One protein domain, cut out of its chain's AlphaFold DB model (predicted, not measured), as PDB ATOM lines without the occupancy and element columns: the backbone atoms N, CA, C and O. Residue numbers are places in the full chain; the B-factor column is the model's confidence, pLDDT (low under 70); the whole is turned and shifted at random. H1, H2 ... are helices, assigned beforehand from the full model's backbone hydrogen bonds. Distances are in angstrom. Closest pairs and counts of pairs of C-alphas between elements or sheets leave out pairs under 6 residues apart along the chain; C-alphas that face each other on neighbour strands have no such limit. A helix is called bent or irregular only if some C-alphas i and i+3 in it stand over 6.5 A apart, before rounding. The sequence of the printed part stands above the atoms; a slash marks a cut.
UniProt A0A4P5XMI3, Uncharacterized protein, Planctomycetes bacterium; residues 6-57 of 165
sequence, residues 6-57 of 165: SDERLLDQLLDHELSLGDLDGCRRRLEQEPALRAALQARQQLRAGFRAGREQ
ATOM      1  N   SER A   6       0.126  10.235   0.425       93.62
ATOM      2  CA  SER A   6      -0.609   9.335  -0.471       93.62
ATOM      3  C   SER A   6      -1.881   8.792   0.177       93.62
ATOM      4  O   SER A   6      -2.868   8.556  -0.516       93.62
ATOM      5  N   ASP A   7      -1.852   8.581   1.486       93.94
ATOM      6  CA  ASP A   7      -2.941   7.971   2.243       93.94
ATOM      7  C   ASP A   7      -4.012   9.003   2.520       93.94
ATOM      8  O   ASP A   7      -5.198   8.724   2.387       93.94
ATOM      9  N   GLU A   8      -3.584  10.226   2.828       94.69
ATOM     10  CA  GLU A   8      -4.488  11.355   2.975       94.69
ATOM     11  C   GLU A   8      -5.280  11.605   1.693       94.69
ATOM     12  O   GLU A   8      -6.502  11.723   1.770       94.69
ATOM     13  N   ARG A   9      -4.615  11.589   0.527       95.19
ATOM     14  CA  ARG A   9      -5.276  11.721  -0.780       95.19
ATOM     15  C   ARG A   9      -6.243  10.582  -1.072       95.19
ATOM     16  O   ARG A   9      -7.350  10.838  -1.528       95.19
ATOM     17  N   LEU A  10      -5.840   9.341  -0.803       94.50
ATOM     18  CA  LEU A  10      -6.692   8.173  -1.017       94.50
ATOM     19  C   LEU A  10      -7.954   8.247  -0.145       94.50
ATOM     20  O   LEU A  10      -9.051   7.973  -0.627       94.50
ATOM     21  N   LEU A  11      -7.819   8.668   1.117       95.25
ATOM     22  CA  LEU A  11      -8.955   8.877   2.017       95.25
ATOM     23  C   LEU A  11      -9.885   9.995   1.533       95.25
ATOM     24  O   LEU A  11     -11.099   9.839   1.632       95.25
ATOM     25  N   ASP A  12      -9.345  11.099   1.013       95.19
ATOM     26  CA  ASP A  12     -10.163  12.196   0.485       95.19
ATOM     27  C   ASP A  12     -10.938  11.766  -0.764       95.19
ATOM     28  O   ASP A  12     -12.162  11.874  -0.783       95.19
ATOM     29  N   GLN A  13     -10.270  11.135  -1.733       95.81
ATOM     30  CA  GLN A  13     -10.925  10.593  -2.929       95.81
ATOM     31  C   GLN A  13     -12.000   9.549  -2.580       95.81
ATOM     32  O   GLN A  13     -13.053   9.498  -3.216       95.81
ATOM     33  N   LEU A  14     -11.766   8.723  -1.552       95.25
ATOM     34  CA  LEU A  14     -12.751   7.751  -1.073       95.25
ATOM     35  C   LEU A  14     -13.986   8.444  -0.479       95.25
ATOM     36  O   LEU A  14     -15.113   8.014  -0.725       95.25
ATOM     37  N   LEU A  15     -13.784   9.500   0.314       95.12
ATOM     38  CA  LEU A  15     -14.862  10.260   0.953       95.12
ATOM     39  C   LEU A  15     -15.657  11.126  -0.030       95.12
ATOM     40  O   LEU A  15     -16.817  11.432   0.253       95.12
ATOM     41  N   ASP A  16     -15.038  11.517  -1.141       95.00
ATOM     42  CA  ASP A  16     -15.651  12.304  -2.214       95.00
ATOM     43  C   ASP A  16     -16.247  11.424  -3.329       95.00
ATOM     44  O   ASP A  16     -16.856  11.938  -4.261       95.00
ATOM     45  N   HIS A  17     -16.167  10.094  -3.185       93.06
ATOM     46  CA  HIS A  17     -16.657   9.105  -4.154       93.06
ATOM     47  C   HIS A  17     -15.993   9.202  -5.540       93.06
ATOM     48  O   HIS A  17     -16.589   8.822  -6.545       93.06
ATOM     49  N   GLU A  18     -14.743   9.660  -5.590       94.88
ATOM     50  CA  GLU A  18     -13.972   9.814  -6.830       94.88
ATOM     51  C   GLU A  18     -13.108   8.587  -7.168       94.88
ATOM     52  O   GLU A  18     -12.483   8.539  -8.229       94.88
ATOM     53  N   LEU A  19     -13.051   7.578  -6.288       93.50
ATOM     54  CA  LEU A  19     -12.289   6.357  -6.564       93.50
ATOM     55  C   LEU A  19     -12.925   5.533  -7.691       93.50
ATOM     56  O   LEU A  19     -14.124   5.246  -7.676       93.50
ATOM     57  N   SER A  20     -12.088   5.062  -8.619       92.62
ATOM     58  CA  SER A  20     -12.511   4.094  -9.629       92.62
ATOM     59  C   SER A  20     -12.876   2.750  -8.982       92.62
ATOM     60  O   SER A  20     -12.321   2.371  -7.947       92.62
ATOM     61  N   LEU A  21     -13.778   1.984  -9.608       89.00
ATOM     62  CA  LEU A  21     -14.183   0.663  -9.105       89.00
ATOM     63  C   LEU A  21     -12.992  -0.297  -8.930       89.00
ATOM     64  O   LEU A  21     -12.979  -1.075  -7.982       89.00
ATOM     65  N   GLY A  22     -11.982  -0.216  -9.805       88.56
ATOM     66  CA  GLY A  22     -10.773  -1.042  -9.706       88.56
ATOM     67  C   GLY A  22      -9.886  -0.680  -8.512       88.56
ATOM     68  O   GLY A  22      -9.261  -1.555  -7.912       88.56
ATOM     69  N   ASP A  23      -9.880   0.592  -8.116       91.25
ATOM     70  CA  ASP A  23      -9.077   1.081  -6.994       91.25
ATOM     71  C   ASP A  23      -9.758   0.840  -5.639       91.25
ATOM     72  O   ASP A  23      -9.079   0.725  -4.615       91.25
ATOM     73  N   LEU A  24     -11.091   0.707  -5.614       93.69
ATOM     74  CA  LEU A  24     -11.854   0.451  -4.387       93.69
ATOM     75  C   LEU A  24     -11.457  -0.867  -3.718       93.69
ATOM     76  O   LEU A  24     -11.292  -0.905  -2.498       93.69
ATOM     77  N   ASP A  25     -11.242  -1.932  -4.490       93.75
ATOM     78  CA  ASP A  25     -10.836  -3.233  -3.944       93.75
ATOM     79  C   ASP A  25      -9.408  -3.206  -3.379       93.75
ATOM     80  O   ASP A  25      -9.094  -3.898  -2.404       93.75
ATOM     81  N   GLY A  26      -8.523  -2.405  -3.979       93.31
ATOM     82  CA  GLY A  26      -7.184  -2.145  -3.445       93.31
ATOM     83  C   GLY A  26      -7.244  -1.342  -2.145       93.31
ATOM     84  O   GLY A  26      -6.661  -1.739  -1.135       93.31
ATOM     85  N   CYS A  27      -8.020  -0.260  -2.149       94.38
ATOM     86  CA  CYS A  27      -8.278   0.584  -0.987       94.38
ATOM     87  C   CYS A  27      -8.869  -0.217   0.185       94.38
ATOM     88  O   CYS A  27      -8.412  -0.087   1.320       94.38
ATOM     89  N   ARG A  28      -9.851  -1.088  -0.080       95.19
ATOM     90  CA  ARG A  28     -10.511  -1.912   0.940       95.19
ATOM     91  C   ARG A  28      -9.541  -2.872   1.620       95.19
ATOM     92  O   ARG A  28      -9.457  -2.875   2.845       95.19
ATOM     93  N   ARG A  29      -8.761  -3.623   0.834       94.62
ATOM     94  CA  ARG A  29      -7.730  -4.532   1.368       94.62
ATOM     95  C   ARG A  29      -6.722  -3.789   2.237       94.62
ATOM     96  O   ARG A  29      -6.313  -4.277   3.285       94.62
ATOM     97  N   ARG A  30      -6.347  -2.584   1.821       93.88
ATOM     98  CA  ARG A  30      -5.390  -1.756   2.547       93.88
ATOM     99  C   ARG A  30      -5.956  -1.208   3.862       93.88
ATOM    100  O   ARG A  30      -5.281  -1.265   4.884       93.88
ATOM    101  N   LEU A  31      -7.217  -0.770   3.873       95.19
ATOM    102  CA  LEU A  31      -7.933  -0.400   5.101       95.19
ATOM    103  C   LEU A  31      -8.037  -1.577   6.081       95.19
ATOM    104  O   LEU A  31      -7.905  -1.392   7.290       95.19
ATOM    105  N   GLU A  32      -8.250  -2.797   5.591       95.38
ATOM    106  CA  GLU A  32      -8.279  -3.990   6.445       95.38
ATOM    107  C   GLU A  32      -6.916  -4.250   7.109       95.38
ATOM    108  O   GLU A  32      -6.863  -4.519   8.313       95.38
ATOM    109  N   GLN A  33      -5.826  -4.086   6.355       96.38
ATOM    110  CA  GLN A  33      -4.452  -4.305   6.818       96.38
ATOM    111  C   GLN A  33      -3.943  -3.212   7.772       96.38
ATOM    112  O   GLN A  33      -3.200  -3.515   8.706       96.38
ATOM    113  N   GLU A  34      -4.350  -1.955   7.584       96.69
ATOM    114  CA  GLU A  34      -3.817  -0.811   8.330       96.69
ATOM    115  C   GLU A  34      -4.855  -0.213   9.311       96.69
ATOM    116  O   GLU A  34      -5.719   0.579   8.920       96.69
ATOM    117  N   PRO A  35      -4.785  -0.521  10.625       94.69
ATOM    118  CA  PRO A  35      -5.753  -0.010  11.605       94.69
ATOM    119  C   PRO A  35      -5.674   1.512  11.801       94.69
ATOM    120  O   PRO A  35      -6.693   2.145  12.076       94.69
ATOM    121  N   ALA A  36      -4.493   2.114  11.623       94.12
ATOM    122  CA  ALA A  36      -4.320   3.565  11.698       94.12
ATOM    123  C   ALA A  36      -5.102   4.292  10.590       94.12
ATOM    124  O   ALA A  36      -5.745   5.309  10.853       94.12
ATOM    125  N   LEU A  37      -5.117   3.729   9.376       94.81
ATOM    126  CA  LEU A  37      -5.863   4.263   8.238       94.81
ATOM    127  C   LEU A  37      -7.378   4.204   8.490       94.81
ATOM    128  O   LEU A  37      -8.098   5.162   8.208       94.81
ATOM    129  N   ARG A  38      -7.866   3.119   9.110       95.94
ATOM    130  CA  ARG A  38      -9.275   2.998   9.529       95.94
ATOM    131  C   ARG A  38      -9.668   4.026  10.582       95.94
ATOM    132  O   ARG A  38     -10.722   4.645  10.447       95.94
ATOM    133  N   ALA A  39      -8.835   4.225  11.600       95.69
ATOM    134  CA  ALA A  39      -9.092   5.228  12.631       95.69
ATOM    135  C   ALA A  39      -9.159   6.642  12.026       95.69
ATOM    136  O   ALA A  39     -10.046   7.426  12.365       95.69
ATOM    137  N   ALA A  40      -8.274   6.947  11.074       95.69
ATOM    138  CA  ALA A  40      -8.282   8.215  10.355       95.69
ATOM    139  C   ALA A  40      -9.537   8.409   9.491       95.69
ATOM    140  O   ALA A  40     -10.149   9.479   9.528       95.69
ATOM    141  N   LEU A  41      -9.959   7.370   8.762       96.12
ATOM    142  CA  LEU A  41     -11.201   7.392   7.990       96.12
ATOM    143  C   LEU A  41     -12.412   7.663   8.894       96.12
ATOM    144  O   LEU A  41     -13.224   8.534   8.586       96.12
ATOM    145  N   GLN A  42     -12.505   6.972  10.034       96.12
ATOM    146  CA  GLN A  42     -13.580   7.174  11.010       96.12
ATOM    147  C   GLN A  42     -13.591   8.600  11.569       96.12
ATOM    148  O   GLN A  42     -14.651   9.222  11.619       96.12
ATOM    149  N   ALA A  43     -12.430   9.152  11.933       95.00
ATOM    150  CA  ALA A  43     -12.330  10.526  12.423       95.00
ATOM    151  C   ALA A  43     -12.821  11.547  11.378       95.00
ATOM    152  O   ALA A  43     -13.599  12.448  11.699       95.00
ATOM    153  N   ARG A  44     -12.439  11.380  10.103       95.81
ATOM    154  CA  ARG A  44     -12.912  12.250   9.009       95.81
ATOM    155  C   ARG A  44     -14.416  12.102   8.761       95.81
ATOM    156  O   ARG A  44     -15.099  13.106   8.552       95.81
ATOM    157  N   GLN A  45     -14.950  10.882   8.822       95.38
ATOM    158  CA  GLN A  45     -16.390  10.635   8.705       95.38
ATOM    159  C   GLN A  45     -17.179  11.291   9.844       95.38
ATOM    160  O   GLN A  45     -18.204  11.914   9.579       95.38
ATOM    161  N   GLN A  46     -16.688  11.216  11.084       93.75
ATOM    162  CA  GLN A  46     -17.308  11.876  12.239       93.75
ATOM    163  C   GLN A  46     -17.345  13.398  12.071       93.75
ATOM    164  O   GLN A  46     -18.392  14.012  12.278       93.75
ATOM    165  N   LEU A  47     -16.240  14.006  11.624       92.06
ATOM    166  CA  LEU A  47     -16.199  15.440  11.325       92.06
ATOM    167  C   LEU A  47     -17.225  15.814  10.247       92.06
ATOM    168  O   LEU A  47     -18.038  16.716  10.455       92.06
ATOM    169  N   ARG A  48     -17.246  15.093   9.117       91.62
ATOM    170  CA  ARG A  48     -18.210  15.337   8.027       91.62
ATOM    171  C   ARG A  48     -19.660  15.142   8.476       91.62
ATOM    172  O   ARG A  48     -20.521  15.920   8.068       91.62
ATOM    173  N   ALA A  49     -19.938  14.149   9.318       88.56
ATOM    174  CA  ALA A  49     -21.265  13.929   9.886       88.56
ATOM    175  C   ALA A  49     -21.714  15.120  10.749       88.56
ATOM    176  O   ALA A  49     -22.848  15.569  10.611       88.56
ATOM    177  N   GLY A  50     -20.811  15.693  11.555       86.94
ATOM    178  CA  GLY A  50     -21.079  16.915  12.319       86.94
ATOM    179  C   GLY A  50     -21.461  18.104  11.429       86.94
ATOM    180  O   GLY A  50     -22.455  18.779  11.694       86.94
ATOM    181  N   PHE A  51     -20.741  18.319  10.323       85.25
ATOM    182  CA  PHE A  51     -21.082  19.373   9.358       85.25
ATOM    183  C   PHE A  51     -22.407  19.119   8.630       85.25
ATOM    184  O   PHE A  51     -23.159  20.065   8.394       85.25
ATOM    185  N   ARG A  52     -22.727  17.862   8.289       82.75
ATOM    186  CA  ARG A  52     -24.034  17.517   7.703       82.75
ATOM    187  C   ARG A  52     -25.172  17.775   8.686       82.75
ATOM    188  O   ARG A  52     -26.125  18.446   8.313       82.75
ATOM    189  N   ALA A  53     -25.030  17.340   9.937       77.69
ATOM    190  CA  ALA A  53     -26.020  17.588  10.984       77.69
ATOM    191  C   ALA A  53     -26.229  19.094  11.236       77.69
ATOM    192  O   ALA A  53     -27.357  19.545  11.419       77.69
ATOM    193  N   GLY A  54     -25.157  19.893  11.183       74.69
ATOM    194  CA  GLY A  54     -25.252  21.354  11.259       74.69
ATOM    195  C   GLY A  54     -25.914  21.994  10.033       74.69
ATOM    196  O   GLY A  54     -26.619  22.984  10.173       74.69
ATOM    197  N   ARG A  55     -25.735  21.424   8.836       70.25
ATOM    198  CA  ARG A  55     -26.353  21.906   7.589       70.25
ATOM    199  C   ARG A  55     -27.833  21.530   7.460       70.25
ATOM    200  O   ARG A  55     -28.584  22.251   6.809       70.25
ATOM    201  N   GLU A  56     -28.253  20.421   8.062       63.03
ATOM    202  CA  GLU A  56     -29.667  20.024   8.151       63.03
ATOM    203  C   GLU A  56     -30.486  20.934   9.073       63.03
ATOM    204  O   GLU A  56     -31.716  20.947   8.983       63.03
ATOM    205  N   GLN A  57     -29.833  21.773   9.887       66.25
ATOM    206  CA  GLN A  57     -30.480  22.978  10.394       66.25
ATOM    207  C   GLN A  57     -30.730  23.883   9.193       66.25
ATOM    208  O   GLN A  57     -29.853  24.627   8.763       66.25
TER     209      GLN A  57
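What this domain is: This is residues 6 to 57 of the 165 residues of an uncharacterized protein of Planctomycetes bacterium (UniProt A0A4P5XMI3). A long helix, H3, and a shorter one, H2, meet near their ends in a corner and make a V. The short helix H1 sits at the opening between the two arms, to one side of the plane of the V, and the far part of H3 sticks out beyond this body with residues 49 to 55, followed by residues 56 and 57. The printed part has 52 residues, with three named helices in the order H1, H2, H3 and no named strand, and its class is all helix. The whole is only just loose, close to compact, with a radius of gyration of the C-alphas of 12.2 A, and it is elongated, spanning 37 by 23 by 16 A.

How they stand to each other: The longest helix is H3, residues 35 to 55. H2, residues 21 to 33, touches H3 only at the corner by their link, and only just, with 3 pairs of C-alphas within 8 A. The closest are the C-alphas of Leu 31 and Arg 38, 5.7 A apart. H2 and H3 stand at a steep tilt of 64 degrees and run opposite ways. H1, residues 6 to 15, only just touches H3, also with 3 pairs of C-alphas within 8 A, and H3 touches H1 with residues 37 to 45 alone. The closest C-alphas of H1 and H3 are those of Leu 11 and Leu 41, 6.6 A apart. Their lines stand at a steep tilt of 41 degrees, and they run the same way. H1 and H2 are close but not clearly touching: their closest C-alphas, those of Leu 10 and Cys 27, are 7.8 A apart. They stand at a steep tilt of 63 degrees and run opposite ways. In H1 and H3 every O i to N i+4 pair is within hydrogen-bond range, and in H2 7 of 9 are.

Where its parts are: H3 measures 30.3 A from its first to its last C-alpha, from C-alpha 35 at (-5.753, -0.010, 11.605) to C-alpha 55 at (-26.353, 21.906, 7.589). H2 measures 19.3 A from C-alpha 21 to C-alpha 33; it is neither bent nor irregular, but only just: C-alphas 22 and 25 are 6.2 A apart. H1 measures 14.4 A and begins with C-alpha 6 at (-0.609, 9.335, -0.471).

The domain as a whole: The two C-alphas farthest apart are those of Gln 33 and Gln 57, 37.9 A. Residues 49 to 57, of which 49 to 55 belong to H3, stand free; without them the body spans 27 by 22 by 15 A. The printed part has no cut. The links from H1 to H2, with 5 residues, and from H2 to H3, with 1 residue, are tight. The mean pLDDT of the printed part is 91.4, and residues 56 to 57 are under 70.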